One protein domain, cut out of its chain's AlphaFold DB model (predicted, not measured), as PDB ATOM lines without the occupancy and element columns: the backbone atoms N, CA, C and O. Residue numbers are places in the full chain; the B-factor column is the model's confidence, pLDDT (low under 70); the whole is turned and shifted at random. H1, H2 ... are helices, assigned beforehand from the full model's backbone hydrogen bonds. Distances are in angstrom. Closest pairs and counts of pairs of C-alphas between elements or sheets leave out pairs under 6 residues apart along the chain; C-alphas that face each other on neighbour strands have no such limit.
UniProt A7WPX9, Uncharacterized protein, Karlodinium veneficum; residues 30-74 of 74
ATOM      1  N   ASP A  30     126.711 145.178 133.305       75.50
ATOM      2  CA  ASP A  30     128.086 144.786 132.969       75.50
ATOM      3  C   ASP A  30     128.382 143.382 133.503       75.50
ATOM      4  O   ASP A  30     129.072 143.163 134.500       75.50
ATOM      5  N   GLU A  31     127.788 142.400 132.834       78.12
ATOM      6  CA  GLU A  31     127.776 140.996 133.214       78.12
ATOM      7  C   GLU A  31     129.206 140.471 133.353       78.12
ATOM      8  O   GLU A  31     129.469 139.644 134.220       78.12
ATOM      9  N   LYS A  32     130.155 141.018 132.580       80.25
ATOM     10  CA  LYS A  32     131.589 140.720 132.687       80.25
ATOM     11  C   LYS A  32     132.177 141.142 134.032       80.25
ATOM     12  O   LYS A  32     132.860 140.331 134.653       80.25
ATOM     13  N   SER A  33     131.911 142.358 134.497       82.38
ATOM     14  CA  SER A  33     132.400 142.843 135.793       82.38
ATOM     15  C   SER A  33     131.782 142.062 136.952       82.38
ATOM     16  O   SER A  33     132.494 141.633 137.861       82.38
ATOM     17  N   TYR A  34     130.480 141.776 136.880       82.81
ATOM     18  CA  TYR A  34     129.807 140.935 137.872       82.81
ATOM     19  C   TYR A  34     130.307 139.481 137.819       82.81
ATOM     20  O   TYR A  34     130.517 138.862 138.859       82.81
ATOM     21  N   LYS A  35     130.605 138.933 136.633       85.94
ATOM     22  CA  LYS A  35     131.247 137.615 136.495       85.94
ATOM     23  C   LYS A  35     132.621 137.578 137.143       85.94
ATOM     24  O   LYS A  35     132.911 136.629 137.857       85.94
ATOM     25  N   ALA A  36     133.445 138.598 136.924       87.31
ATOM     26  CA  ALA A  36     134.761 138.692 137.542       87.31
ATOM     27  C   ALA A  36     134.660 138.774 139.072       87.31
ATOM     28  O   ALA A  36     135.429 138.119 139.768       87.31
ATOM     29  N   ALA A  37     133.685 139.518 139.599       85.31
ATOM     30  CA  ALA A  37     133.418 139.565 141.032       85.31
ATOM     31  C   ALA A  37     132.972 138.203 141.589       85.31
ATOM     32  O   ALA A  37     133.474 137.762 142.621       85.31
ATOM     33  N   TRP A  38     132.071 137.515 140.883       86.06
ATOM     34  CA  TRP A  38     131.628 136.162 141.221       86.06
ATOM     35  C   TRP A  38     132.784 135.154 141.207       86.06
ATOM     36  O   TRP A  38     132.931 134.367 142.139       86.06
ATOM     37  N   ASP A  39     133.642 135.206 140.190       88.25
ATOM     38  CA  ASP A  39     134.812 134.333 140.045       88.25
ATOM     39  C   ASP A  39     135.885 134.635 141.106       88.25
ATOM     40  O   ASP A  39     136.422 133.723 141.729       88.25
ATOM     41  N   ALA A  40     136.105 135.913 141.440       86.19
ATOM     42  CA  ALA A  40     136.961 136.335 142.554       86.19
ATOM     43  C   ALA A  40     136.410 135.898 143.928       86.19
ATOM     44  O   ALA A  40     137.162 135.657 144.881       86.19
ATOM     45  N   ALA A  41     135.087 135.764 144.041       85.81
ATOM     46  CA  ALA A  41     134.443 135.131 145.183       85.81
ATOM     47  C   ALA A  41     134.534 133.592 145.142       85.81
ATOM     48  O   ALA A  41     134.202 132.954 146.135       85.81
ATOM     49  N   GLY A  42     135.017 132.991 144.050       84.12
ATOM     50  CA  GLY A  42     135.078 131.541 143.851       84.12
ATOM     51  C   GLY A  42     133.708 130.907 143.603       84.12
ATOM     52  O   GLY A  42     133.521 129.727 143.879       84.12
ATOM     53  N   GLY A  43     132.729 131.696 143.155       81.44
ATOM     54  CA  GLY A  43     131.324 131.297 143.078       81.44
ATOM     55  C   GLY A  43     130.640 131.130 144.433       81.44
ATOM     56  O   GLY A  43     129.556 130.553 144.515       81.44
ATOM     57  N   ASP A  44     131.260 131.634 145.500       86.62
ATOM     58  CA  ASP A  44     130.702 131.571 146.838       86.62
ATOM     59  C   ASP A  44     129.607 132.632 147.006       86.62
ATOM     60  O   ASP A  44     129.850 133.844 147.050       86.62
ATOM     61  N   CYS A  45     128.369 132.150 147.060       82.25
ATOM     62  CA  CYS A  45     127.174 132.979 147.102       82.25
ATOM     63  C   CYS A  45     127.117 133.841 148.370       82.25
ATOM     64  O   CYS A  45     126.678 134.989 148.323       82.25
ATOM     65  N   ALA A  46     127.575 133.320 149.509       86.69
ATOM     66  CA  ALA A  46     127.606 134.081 150.754       86.69
ATOM     67  C   ALA A  46     128.662 135.187 150.667       86.69
ATOM     68  O   ALA A  46     128.375 136.352 150.950       86.69
ATOM     69  N   LYS A  47     129.850 134.850 150.156       87.19
ATOM     70  CA  LYS A  47     130.934 135.815 149.963       87.19
ATOM     71  C   LYS A  47     130.564 136.922 148.979       87.19
ATOM     72  O   LYS A  47     130.858 138.083 149.254       87.19
ATOM     73  N   ILE A  48     129.921 136.604 147.852       86.50
ATOM     74  CA  ILE A  48     129.496 137.630 146.886       86.50
ATOM     75  C   ILE A  48     128.368 138.497 147.455       86.50
ATOM     76  O   ILE A  48     128.336 139.690 147.180       86.50
ATOM     77  N   THR A  49     127.496 137.929 148.297       86.94
ATOM     78  CA  THR A  49     126.462 138.680 149.029       86.94
ATOM     79  C   THR A  49     127.096 139.698 149.960       86.94
ATOM     80  O   THR A  49     126.698 140.853 149.925       86.94
ATOM     81  N   GLU A  50     128.109 139.327 150.745       86.56
ATOM     82  CA  GLU A  50     128.827 140.296 151.584       86.56
ATOM     83  C   GLU A  50     129.639 141.300 150.759       86.56
ATOM     84  O   GLU A  50     129.590 142.497 151.024       86.56
ATOM     85  N   THR A  51     130.356 140.830 149.735       83.31
ATOM     86  CA  THR A  51     131.260 141.661 148.916       83.31
ATOM     87  C   THR A  51     130.497 142.708 148.108       83.31
ATOM     88  O   THR A  51     130.944 143.845 147.986       83.31
ATOM     89  N   MET A  52     129.354 142.325 147.540       79.50
ATOM     90  CA  MET A  52     128.487 143.218 146.765       79.50
ATOM     91  C   MET A  52     127.429 143.891 147.638       79.50
ATOM     92  O   MET A  52     126.718 144.762 147.152       79.50
ATOM     93  N   GLY A  53     127.296 143.466 148.898       81.50
ATOM     94  CA  GLY A  53     126.226 143.892 149.788       81.50
ATOM     95  C   GLY A  53     124.857 143.550 149.217       81.50
ATOM     96  O   GLY A  53     124.040 144.437 149.078       81.50
ATOM     97  N   LEU A  54     124.582 142.310 148.821       83.44
ATOM     98  CA  LEU A  54     123.241 141.921 148.370       83.44
ATOM     99  C   LEU A  54     122.297 141.779 149.570       83.44
ATOM    100  O   LEU A  54     122.691 141.363 150.658       83.44
ATOM    101  N   THR A  55     121.024 142.100 149.356       83.25
ATOM    102  CA  THR A  55     119.953 141.901 150.351       83.25
ATOM    103  C   THR A  55     119.609 140.430 150.563       83.25
ATOM    104  O   THR A  55     119.161 140.053 151.643       83.25
ATOM    105  N   GLU A  56     119.830 139.599 149.546       85.25
ATOM    106  CA  GLU A  56     119.553 138.166 149.561       85.25
ATOM    107  C   GLU A  56     120.741 137.401 148.986       85.25
ATOM    108  O   GLU A  56     121.428 137.881 148.082       85.25
ATOM    109  N   THR A  57     120.967 136.189 149.494       86.25
ATOM    110  CA  THR A  57     122.011 135.317 148.964       86.25
ATOM    111  C   THR A  57     121.538 134.660 147.668       86.25
ATOM    112  O   THR A  57     120.541 133.932 147.690       86.25
ATOM    113  N   PRO A  58     122.218 134.897 146.532       85.62
ATOM    114  CA  PRO A  58     121.880 134.236 145.281       85.62
ATOM    115  C   PRO A  58     122.105 132.726 145.394       85.62
ATOM    116  O   PRO A  58     122.975 132.280 146.131       85.62
ATOM    117  N   LYS A  59     121.322 131.924 144.667       85.56
ATOM    118  CA  LYS A  59     121.501 130.458 144.625       85.56
ATOM    119  C   LYS A  59     122.573 130.022 143.628       85.56
ATOM    120  O   LYS A  59     123.161 128.956 143.767       85.56
ATOM    121  N   ASP A  60     122.786 130.850 142.616       87.38
ATOM    122  CA  ASP A  60     123.611 130.605 141.445       87.38
ATOM    123  C   ASP A  60     123.932 131.948 140.774       87.38
ATOM    124  O   ASP A  60     123.438 133.009 141.176       87.38
ATOM    125  N   TYR A  61     124.781 131.900 139.752       84.31
ATOM    126  CA  TYR A  61     125.220 133.090 139.036       84.31
ATOM    127  C   TYR A  61     124.051 133.831 138.360       84.31
ATOM    128  O   TYR A  61     123.985 135.052 138.450       84.31
ATOM    129  N   ASP A  62     123.086 133.132 137.760       87.44
ATOM    130  CA  ASP A  62     121.899 133.766 137.164       87.44
ATOM    131  C   ASP A  62     121.073 134.525 138.210       87.44
ATOM    132  O   ASP A  62     120.699 135.682 137.999       87.44
ATOM    133  N   SER A  63     120.857 133.916 139.378       87.38
ATOM    134  CA  SER A  63     120.193 134.556 140.516       87.38
ATOM    135  C   SER A  63     120.955 135.792 140.999       87.38
ATOM    136  O   SER A  63     120.346 136.812 141.308       87.38
ATOM    137  N   TYR A  64     122.287 135.737 141.034       87.19
ATOM    138  CA  TYR A  64     123.139 136.873 141.393       87.19
ATOM    139  C   TYR A  64     122.993 138.035 140.418       87.19
ATOM    140  O   TYR A  64     122.733 139.165 140.829       87.19
ATOM    141  N   ILE A  65     123.082 137.745 139.124       86.44
ATOM    142  CA  ILE A  65     122.902 138.733 138.065       86.44
ATOM    143  C   ILE A  65     121.493 139.326 138.122       86.44
ATOM    144  O   ILE A  65     121.342 140.537 137.984       86.44
ATOM    145  N   ALA A  66     120.467 138.518 138.396       87.12
ATOM    146  CA  ALA A  66     119.101 138.997 138.584       87.12
ATOM    147  C   ALA A  66     118.974 139.941 139.794       87.12
ATOM    148  O   ALA A  66     118.339 140.987 139.670       87.12
ATOM    149  N   LEU A  67     119.606 139.630 140.934       86.19
ATOM    150  CA  LEU A  67     119.626 140.510 142.112       86.19
ATOM    151  C   LEU A  67     120.351 141.828 141.822       86.19
ATOM    152  O   LEU A  67     119.861 142.897 142.188       86.19
ATOM    153  N   CYS A  68     121.486 141.768 141.125       84.06
ATOM    154  CA  CYS A  68     122.241 142.954 140.749       84.06
ATOM    155  C   CYS A  68     121.491 143.815 139.719       84.06
ATOM    156  O   CYS A  68     121.453 145.034 139.868       84.06
ATOM    157  N   LYS A  69     120.829 143.200 138.725       82.94
ATOM    158  CA  LYS A  69     119.930 143.881 137.772       82.94
ATOM    159  C   LYS A  69     118.725 144.504 138.480       82.94
ATOM    160  O   LYS A  69     118.302 145.594 138.117       82.94
ATOM    161  N   ALA A  70     118.198 143.834 139.504       84.44
ATOM    162  CA  ALA A  70     117.096 144.331 140.321       84.44
ATOM    163  C   ALA A  70     117.513 145.432 141.312       84.44
ATOM    164  O   ALA A  70     116.647 145.992 141.980       84.44
ATOM    165  N   GLY A  71     118.811 145.736 141.442       76.75
ATOM    166  CA  GLY A  71     119.299 146.737 142.392       76.75
ATOM    167  C   GLY A  71     119.133 146.322 143.855       76.75
ATOM    168  O   GLY A  71     119.052 147.181 144.729       76.75
ATOM    169  N   LYS A  72     119.060 145.015 144.137       78.44
ATOM    170  CA  LYS A  72     118.816 144.444 145.471       78.44
ATOM    171  C   LYS A  72     120.071 144.454 146.355       78.44
ATOM    172  O   LYS A  72     120.451 143.425 146.917       78.44
ATOM    173  N   PHE A  73     120.699 145.616 146.489       81.00
ATOM    174  CA  PHE A  73     121.845 145.857 147.364       81.00
ATOM    175  C   PHE A  73     121.381 146.424 148.725       81.00
ATOM    176  O   PHE A  73     120.337 147.071 148.803       81.00
ATOM    177  N   LYS A  74     122.103 146.103 149.795       71.00
ATOM    178  CA  LYS A  74     121.874 146.454 151.200       71.00
ATOM    179  C   LYS A  74     122.436 147.835 151.523       71.00
ATOM    180  O   LYS A  74     123.532 148.159 151.020       71.00
TER     181      LYS A  74
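What this domain is: This is residues 30 to 74 of the 74 residues of an uncharacterized protein of Karlodinium veneficum (UniProt A7WPX9). Three short helices make a small rounded body, their centres set as a triangle: H2 and H3 run roughly the same way on two sides of a gap, and H1 runs steeply tilted to both of them. The link after H2, residues 53 to 60, makes one loop out beyond H2 and comes back to the start of H3, and the last residues, 70 to 74, run from the end of H3 toward the turn of that loop. The printed part has 45 residues, with three named helices in the order H1, H2, H3 and no named strand; the class is all helix, with 27 of the 45 residues in named elements. It is compact, with a radius of gyration of the C-alphas of 8.8 A, and its C-alphas span 20 by 20 by 15 A.

Where its parts are: Start at Asp 30 and step to C-alpha 31 at (127.776, 140.996, 133.214), where H1 begins; H1, residues 31 to 40, is the longest helix by residues and measures 13.9 A from first to last C-alpha. After residues 41 to 44, look for C-alpha 45 at (127.174, 132.979, 147.102), where H2, residues 45 to 52, begins and runs 10.3 A. After the eight residues 53 to 60 you come to Tyr 61, where H3, residues 61 to 69, begins; it runs 12.1 A and ends with C-alpha 69 at (119.930, 143.881, 137.772).

How they stand to each other: Look first at H1 and H2, which are close but not clearly touching: their closest C-alphas, those of Trp 38 and Ile 48, are 6.2 A apart. Their lines stand at a steep tilt of 64 degrees, and they run opposite ways. Next compare H1 with H3: they touch, and their closest C-alphas, those of Glu 31 and Ile 65, are 7.2 A apart. These two stand at a steep tilt of 56 degrees and also run opposite ways. H2 and H3 are near each other, with 8 pairs of C-alphas within 10 A but, only just, no pair within 8 A: their closest C-alphas are 8.0 A apart. Along the backbones of H1, H2 and H3, every O i to N i+4 pair is within hydrogen-bond range.

The domain as a whole: The two C-alphas farthest apart are those of Gly 42 and Ala 70, at 22.3 A, and from C-alpha 30 to C-alpha 74 you cross 19.3 A. The printed part has no cut and ends at Lys 74, the chain's last residue. The link from H1 to H2 is tight and that from H2 to H3 is short. In this model the mean pLDDT of the printed part is 84.0, and no printed residue is under 70.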